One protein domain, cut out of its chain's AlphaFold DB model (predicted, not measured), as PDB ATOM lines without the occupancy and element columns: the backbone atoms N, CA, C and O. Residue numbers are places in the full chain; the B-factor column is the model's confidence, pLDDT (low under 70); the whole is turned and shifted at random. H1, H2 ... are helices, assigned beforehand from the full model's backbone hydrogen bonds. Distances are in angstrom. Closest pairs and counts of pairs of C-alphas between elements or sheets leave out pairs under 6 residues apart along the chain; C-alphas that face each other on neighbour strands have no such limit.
ATOM      1  N   ALA A  33     -34.639 -23.480  -2.574       91.81
ATOM      2  CA  ALA A  33     -34.206 -23.568  -1.177       91.81
ATOM      3  C   ALA A  33     -32.688 -23.326  -1.020       91.81
ATOM      4  O   ALA A  33     -32.236 -22.800  -0.001       91.81
ATOM      5  N   HIS A  34     -31.898 -23.665  -2.045       91.12
ATOM      6  CA  HIS A  34     -30.467 -23.385  -2.066       91.12
ATOM      7  C   HIS A  34     -30.172 -21.881  -2.152       91.12
ATOM      8  O   HIS A  34     -29.249 -21.419  -1.484       91.12
ATOM      9  N   ALA A  35     -30.986 -21.105  -2.879       92.06
ATOM     10  CA  ALA A  35     -30.860 -19.648  -2.941       92.06
ATOM     11  C   ALA A  35     -31.060 -19.009  -1.554       92.06
ATOM     12  O   ALA A  35     -30.259 -18.168  -1.149       92.06
ATOM     13  N   CYS A  36     -32.038 -19.486  -0.770       93.44
ATOM     14  CA  CYS A  36     -32.213 -19.061   0.624       93.44
ATOM     15  C   CYS A  36     -30.972 -19.358   1.476       93.44
ATOM     16  O   CYS A  36     -30.507 -18.492   2.216       93.44
ATOM     17  N   ARG A  37     -30.408 -20.573   1.368       95.12
ATOM     18  CA  ARG A  37     -29.191 -20.950   2.110       95.12
ATOM     19  C   ARG A  37     -27.997 -20.096   1.688       95.12
ATOM     20  O   ARG A  37     -27.222 -19.692   2.551       95.12
ATOM     21  N   HIS A  38     -27.854 -19.808   0.396       94.94
ATOM     22  CA  HIS A  38     -26.801 -18.939  -0.118       94.94
ATOM     23  C   HIS A  38     -26.932 -17.530   0.467       94.94
ATOM     24  O   HIS A  38     -26.000 -17.051   1.108       94.94
ATOM     25  N   TRP A  39     -28.111 -16.912   0.338       95.38
ATOM     26  CA  TRP A  39     -28.393 -15.598   0.918       95.38
ATOM     27  C   TRP A  39     -28.106 -15.562   2.420       95.38
ATOM     28  O   TRP A  39     -27.386 -14.678   2.870       95.38
ATOM     29  N   PHE A  40     -28.581 -16.554   3.178       97.31
ATOM     30  CA  PHE A  40     -28.359 -16.650   4.621       97.31
ATOM     31  C   PHE A  40     -26.867 -16.617   4.979       97.31
ATOM     32  O   PHE A  40     -26.440 -15.825   5.815       97.31
ATOM     33  N   CYS A  41     -26.055 -17.438   4.307       97.75
ATOM     34  CA  CYS A  41     -24.616 -17.504   4.569       97.75
ATOM     35  C   CYS A  41     -23.910 -16.209   4.156       97.75
ATOM     36  O   CYS A  41     -23.109 -15.669   4.917       97.75
ATOM     37  N   THR A  42     -24.210 -15.706   2.956       97.56
ATOM     38  CA  THR A  42     -23.610 -14.481   2.423       97.56
ATOM     39  C   THR A  42     -23.962 -13.273   3.282       97.56
ATOM     40  O   THR A  42     -23.086 -12.455   3.553       97.56
ATOM     41  N   HIS A  43     -25.212 -13.160   3.732       97.94
ATOM     42  CA  HIS A  43     -25.658 -12.073   4.595       97.94
ATOM     43  C   HIS A  43     -24.926 -12.101   5.936       97.94
ATOM     44  O   HIS A  43     -24.289 -11.115   6.292       97.94
ATOM     45  N   LEU A  44     -24.956 -13.234   6.650       98.31
ATOM     46  CA  LEU A  44     -24.317 -13.351   7.966       98.31
ATOM     47  C   LEU A  44     -22.812 -13.075   7.898       98.31
ATOM     48  O   LEU A  44     -22.284 -12.347   8.738       98.31
ATOM     49  N   PHE A  45     -22.135 -13.590   6.870       98.19
ATOM     50  CA  PHE A  45     -20.710 -13.340   6.667       98.19
ATOM     51  C   PHE A  45     -20.424 -11.851   6.426       98.19
ATOM     52  O   PHE A  45     -19.539 -11.275   7.055       98.19
ATOM     53  N   ARG A  46     -21.209 -11.195   5.560       98.06
ATOM     54  CA  ARG A  46     -21.069  -9.753   5.278       98.06
ATOM     55  C   ARG A  46     -21.418  -8.878   6.481       98.06
ATOM     56  O   ARG A  46     -20.885  -7.781   6.591       98.06
ATOM     57  N   ALA A  47     -22.271  -9.367   7.377       98.06
ATOM     58  CA  ALA A  47     -22.622  -8.719   8.636       98.06
ATOM     59  C   ALA A  47     -21.601  -8.968   9.769       98.06
ATOM     60  O   ALA A  47     -21.835  -8.541  10.897       98.06
ATOM     61  N   GLY A  48     -20.478  -9.642   9.491       97.56
ATOM     62  CA  GLY A  48     -19.371  -9.817  10.437       97.56
ATOM     63  C   GLY A  48     -19.412 -11.105  11.263       97.56
ATOM     64  O   GLY A  48     -18.589 -11.272  12.164       97.56
ATOM     65  N   MET A  49     -20.324 -12.035  10.973       97.81
ATOM     66  CA  MET A  49     -20.336 -13.343  11.628       97.81
ATOM     67  C   MET A  49     -19.194 -14.218  11.095       97.81
ATOM     68  O   MET A  49     -18.988 -14.314   9.883       97.81
ATOM     69  N   SER A  50     -18.452 -14.878  11.991       95.56
ATOM     70  CA  SER A  50     -17.324 -15.722  11.577       95.56
ATOM     71  C   SER A  50     -17.785 -16.960  10.806       95.56
ATOM     72  O   SER A  50     -18.907 -17.454  10.973       95.56
ATOM     73  N   ARG A  51     -16.890 -17.495   9.972       95.06
ATOM     74  CA  ARG A  51     -17.155 -18.686   9.160       95.06
ATOM     75  C   ARG A  51     -17.549 -19.882  10.026       95.06
ATOM     76  O   ARG A  51     -18.484 -20.591   9.682       95.06
ATOM     77  N   GLU A  52     -16.872 -20.073  11.150       94.50
ATOM     78  CA  GLU A  52     -17.053 -21.188  12.081       94.50
ATOM     79  C   GLU A  52     -18.457 -21.160  12.689       94.50
ATOM     80  O   GLU A  52     -19.147 -22.178  12.699       94.50
ATOM     81  N   HIS A  53     -18.937 -19.981  13.103       95.88
ATOM     82  CA  HIS A  53     -20.304 -19.845  13.598       95.88
ATOM     83  C   HIS A  53     -21.350 -20.093  12.496       95.88
ATOM     84  O   HIS A  53     -22.372 -20.727  12.753       95.88
ATOM     85  N   ILE A  54     -21.112 -19.630  11.261       96.88
ATOM     86  CA  ILE A  54     -22.021 -19.874  10.125       96.88
ATOM     87  C   ILE A  54     -22.072 -21.368   9.781       96.88
ATOM     88  O   ILE A  54     -23.146 -21.910   9.524       96.88
ATOM     89  N   MET A  55     -20.925 -22.046   9.793       94.94
ATOM     90  CA  MET A  55     -20.825 -23.491   9.584       94.94
ATOM     91  C   MET A  55     -21.543 -24.276  10.684       94.94
ATOM     92  O   MET A  55     -22.284 -25.210  10.378       94.94
ATOM     93  N   TRP A  56     -21.406 -23.843  11.940       94.81
ATOM     94  CA  TRP A  56     -22.136 -24.422  13.063       94.81
ATOM     95  C   TRP A  56     -23.655 -24.287  12.879       94.81
ATOM     96  O   TRP A  56     -24.370 -25.283  12.955       94.81
ATOM     97  N   LEU A  57     -24.155 -23.092  12.526       96.31
ATOM     98  CA  LEU A  57     -25.585 -22.864  12.246       96.31
ATOM     99  C   LEU A  57     -26.120 -23.731  11.101       96.31
ATOM    100  O   LEU A  57     -27.289 -24.109  11.080       96.31
ATOM    101  N   ARG A  58     -25.268 -24.023  10.122       95.38
ATOM    102  CA  ARG A  58     -25.595 -24.852   8.962       95.38
ATOM    103  C   ARG A  58     -25.608 -26.350   9.255       95.38
ATOM    104  O   ARG A  58     -26.086 -27.087   8.387       95.38
ATOM    105  N   GLY A  59     -25.076 -26.765  10.408       93.38
ATOM    106  CA  GLY A  59     -24.834 -28.163  10.753       93.38
ATOM    107  C   GLY A  59     -23.740 -28.806   9.899       93.38
ATOM    108  O   GLY A  59     -23.824 -29.997   9.606       93.38
ATOM    109  N   ASP A  60     -22.763 -28.023   9.432       93.62
ATOM    110  CA  ASP A  60     -21.666 -28.560   8.629       93.62
ATOM    111  C   ASP A  60     -20.774 -29.477   9.495       93.62
ATOM    112  O   ASP A  60     -20.556 -29.226  10.681       93.62
ATOM    113  N   ALA A  61     -20.249 -30.550   8.897       89.69
ATOM    114  CA  ALA A  61     -19.282 -31.415   9.567       89.69
ATOM    115  C   ALA A  61     -17.973 -30.649   9.864       89.69
ATOM    116  O   ALA A  61     -17.616 -29.753   9.087       89.69
ATOM    117  N   PRO A  62     -17.232 -31.011  10.932       85.06
ATOM    118  CA  PRO A  62     -15.915 -30.444  11.201       85.06
ATOM    119  C   PRO A  62     -14.994 -30.590   9.986       85.06
ATOM    120  O   PRO A  62     -14.900 -31.663   9.390       85.06
ATOM    121  N   LEU A  63     -14.310 -29.509   9.621       83.81
ATOM    122  CA  LEU A  63     -13.313 -29.489   8.553       83.81
ATOM    123  C   LEU A  63     -11.955 -29.986   9.038       83.81
ATOM    124  O   LEU A  63     -11.147 -30.444   8.231       83.81
ATOM    125  N   SER A  64     -11.678 -29.866  10.339       88.19
ATOM    126  CA  SER A  64     -10.413 -30.297  10.922       88.19
ATOM    127  C   SER A  64     -10.543 -30.661  12.401       88.19
ATOM    128  O   SER A  64     -11.487 -30.263  13.080       88.19
ATOM    129  N   ALA A  65      -9.535 -31.357  12.931       87.38
ATOM    130  CA  ALA A  65      -9.422 -31.589  14.372       87.38
ATOM    131  C   ALA A  65      -9.324 -30.277  15.176       87.38
ATOM    132  O   ALA A  65      -9.657 -30.266  16.359       87.38
ATOM    133  N   PHE A  66      -8.896 -29.175  14.542       87.25
ATOM    134  CA  PHE A  66      -8.787 -27.879  15.205       87.25
ATOM    135  C   PHE A  66     -10.151 -27.328  15.642       87.25
ATOM    136  O   PHE A  66     -10.242 -26.664  16.671       87.25
ATOM    137  N   ASP A  67     -11.221 -27.664  14.918       84.81
ATOM    138  CA  ASP A  67     -12.573 -27.167  15.191       84.81
ATOM    139  C   ASP A  67     -13.073 -27.594  16.582       84.81
ATOM    140  O   ASP A  67     -13.874 -26.896  17.203       84.81
ATOM    141  N   GLY A  68     -12.544 -28.705  17.111       84.12
ATOM    142  CA  GLY A  68     -12.813 -29.159  18.475       84.12
ATOM    143  C   GLY A  68     -12.292 -28.211  19.563       84.12
ATOM    144  O   GLY A  68     -12.889 -28.153  20.635       84.12
ATOM    145  N   TYR A  69     -11.236 -27.433  19.293       87.88
ATOM    146  CA  TYR A  69     -10.687 -26.453  20.243       87.88
ATOM    147  C   TYR A  69     -11.466 -25.139  20.280       87.88
ATOM    148  O   TYR A  69     -11.302 -24.360  21.216       87.88
ATOM    149  N   LEU A  70     -12.305 -24.863  19.277       87.12
ATOM    150  CA  LEU A  70     -13.047 -23.603  19.208       87.12
ATOM    151  C   LEU A  70     -14.132 -23.492  20.282       87.12
ATOM    152  O   LEU A  70     -14.622 -22.390  20.508       87.12
ATOM    153  N   HIS A  71     -14.509 -24.614  20.913       85.25
ATOM    154  CA  HIS A  71     -15.494 -24.688  21.994       85.25
ATOM    155  C   HIS A  71     -16.691 -23.746  21.775       85.25
ATOM    156  O   HIS A  71     -17.056 -22.973  22.659       85.25
ATOM    157  N   LEU A  72     -17.276 -23.788  20.568       88.75
ATOM    158  CA  LEU A  72     -18.347 -22.873  20.174       88.75
ATOM    159  C   LEU A  72     -19.535 -23.013  21.129       88.75
ATOM    160  O   LEU A  72     -20.219 -24.038  21.150       88.75
ATOM    161  N   ASN A  73     -19.776 -21.961  21.907       91.94
ATOM    162  CA  ASN A  73     -20.889 -21.887  22.837       91.94
ATOM    163  C   ASN A  73     -22.188 -21.565  22.069       91.94
ATOM    164  O   ASN A  73     -22.255 -20.525  21.404       91.94
ATOM    165  N   PRO A  74     -23.245 -22.394  22.175       94.69
ATOM    166  CA  PRO A  74     -24.537 -22.119  21.547       94.69
ATOM    167  C   PRO A  74     -25.139 -20.754  21.918       94.69
ATOM    168  O   PRO A  74     -25.817 -20.137  21.093       94.69
ATOM    169  N   GLU A  75     -24.890 -20.251  23.129       96.62
ATOM    170  CA  GLU A  75     -25.378 -18.934  23.558       96.62
ATOM    171  C   GLU A  75     -24.679 -17.792  22.812       96.62
ATOM    172  O   GLU A  75     -25.341 -16.847  22.371       96.62
ATOM    173  N   ASP A  76     -23.366 -17.902  22.597       95.19
ATOM    174  CA  ASP A  76     -22.602 -16.937  21.806       95.19
ATOM    175  C   ASP A  76     -22.992 -16.984  20.332       95.19
ATOM    176  O   ASP A  76     -23.207 -15.929  19.728       95.19
ATOM    177  N   VAL A  77     -23.188 -18.189  19.778       96.75
ATOM    178  CA  VAL A  77     -23.717 -18.374  18.418       96.75
ATOM    179  C   VAL A  77     -25.067 -17.668  18.279       96.75
ATOM    180  O   VAL A  77     -25.278 -16.916  17.326       96.75
ATOM    181  N   ARG A  78     -25.986 -17.870  19.233       97.44
ATOM    182  CA  ARG A  78     -27.303 -17.219  19.230       97.44
ATOM    183  C   ARG A  78     -27.169 -15.701  19.303       97.44
ATOM    184  O   ARG A  78     -27.839 -14.997  18.549       97.44
ATOM    185  N   ARG A  79     -26.333 -15.190  20.210       97.75
ATOM    186  CA  ARG A  79     -26.123 -13.751  20.405       97.75
ATOM    187  C   ARG A  79     -25.607 -13.086  19.132       97.75
ATOM    188  O   ARG A  79     -26.169 -12.077  18.717       97.75
ATOM    189  N   ILE A  80     -24.572 -13.649  18.504       97.31
ATOM    190  CA  ILE A  80     -24.001 -13.069  17.285       97.31
ATOM    191  C   ILE A  80     -24.932 -13.245  16.081       97.31
ATOM    192  O   ILE A  80     -25.079 -12.315  15.295       97.31
ATOM    193  N   TYR A  81     -25.648 -14.371  15.979       97.75
ATOM    194  CA  TYR A  81     -26.680 -14.566  14.960       97.75
ATOM    195  C   TYR A  81     -27.728 -13.450  15.001       97.75
ATOM    196  O   TYR A  81     -27.998 -12.826  13.977       97.75
ATOM    197  N   LEU A  82     -28.273 -13.159  16.188       97.25
ATOM    198  CA  LEU A  82     -29.280 -12.112  16.371       97.25
ATOM    199  C   LEU A  82     -28.740 -10.706  16.075       97.25
ATOM    200  O   LEU A  82     -29.511  -9.847  15.658       97.25
ATOM    201  N   ALA A  83     -27.440 -10.472  16.273       97.50
ATOM    202  CA  ALA A  83     -26.795  -9.208  15.926       97.50
ATOM    203  C   ALA A  83     -26.558  -9.049  14.409       97.50
ATOM    204  O   ALA A  83     -26.547  -7.925  13.913       97.50
ATOM    205  N   CYS A  84     -26.363 -10.150  13.676       98.06
ATOM    206  CA  CYS A  84     -26.014 -10.133  12.252       98.06
ATOM    207  C   CYS A  84     -27.216 -10.311  11.307       98.06
ATOM    208  O   CYS A  84     -27.195  -9.793  10.189       98.06
ATOM    209  N   ILE A  85     -28.246 -11.065  11.702       97.25
ATOM    210  CA  ILE A  85     -29.429 -11.323  10.865       97.25
ATOM    211  C   ILE A  85     -30.249 -10.030  10.677       97.25
ATOM    212  O   ILE A  85     -30.439  -9.284  11.641       97.25
ATOM    213  N   PRO A  86     -30.743  -9.714   9.463       95.56
ATOM    214  CA  PRO A  86     -31.447  -8.464   9.251       95.56
ATOM    215  C   PRO A  86     -32.870  -8.570   9.804       95.56
ATOM    216  O   PRO A  86     -33.509  -9.621   9.728       95.56
ATOM    217  N   GLN A  87     -33.394  -7.460  10.316       93.38
ATOM    218  CA  GLN A  87     -34.817  -7.350  10.625       93.38
ATOM    219  C   GLN A  87     -35.569  -7.100   9.315       93.38
ATOM    220  O   GLN A  87     -35.370  -6.071   8.676       93.38
ATOM    221  N   LEU A  88     -36.394  -8.061   8.893       86.94
ATOM    222  CA  LEU A  88     -37.074  -8.019   7.591       86.94
ATOM    223  C   LEU A  88     -38.368  -7.189   7.593       86.94
ATOM    224  O   LEU A  88     -38.910  -6.935   6.525       86.94
ATOM    225  N   GLY A  89     -38.841  -6.747   8.765       86.25
ATOM    226  CA  GLY A  89     -39.980  -5.827   8.884       86.25
ATOM    227  C   GLY A  89     -41.312  -6.370   8.351       86.25
ATOM    228  O   GLY A  89     -42.175  -5.577   7.982       86.25
ATOM    229  N   ILE A  90     -41.444  -7.696   8.281       74.12
ATOM    230  CA  ILE A  90     -42.657  -8.427   7.890       74.12
ATOM    231  C   ILE A  90     -43.523  -8.779   9.095       74.12
ATOM    232  O   ILE A  90     -42.952  -8.968  10.195       74.12
TER     233      ILE A  90
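What this domain is: This is residues 33 to 90 of the 90 residues of an uncharacterized protein of Methanothrix sp (UniProt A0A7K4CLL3). H1 and H2 form a helical hairpin, and H4 crosses H2 and makes a corner with the end of H1; small H3 lies towards one end of the long axis, and the tail ends at the other. The printed part, 58 residues with helices H1, H2, H3, H4 in that order and no named strand, is all helix. It is only just compact, close to loose (radius of gyration of the C-alphas 12.1 A), spanning 40 by 24 by 16 A.

How they stand to each other: Start at H1, residues 33 to 46: its residues 41 to 45 touch H2, residues 51 to 58, in a hairpin at a shallow tilt of 31 degrees, closest C-alphas Cys 41 and Ile 54, 6.6 A. H3, residues 65 to 70, touches no helix. H4, residues 74 to 84, only just touches H1, only at their ends, with 3 pairs of C-alphas within 8 A, closest Leu 44 and Cys 84, 5.6 A. Every O i to N i+4 pair is within hydrogen-bond range in H1, H2 and H4; H3 has 0 of 2, but 3 of 3 O i to N i+3.

Where its parts are: Find C-alpha 33 at (-34.206, -23.568, -1.177); H1 runs 20.1 A. H4 runs 15.2 A to C-alpha 84 at (-26.014, -10.133, 12.252).

The domain as a whole: The farthest C-alphas, Ala 65 and Ile 90, are 41.0 A apart. The printed part has no cut, and no printed residue is under 70 in pLDDT.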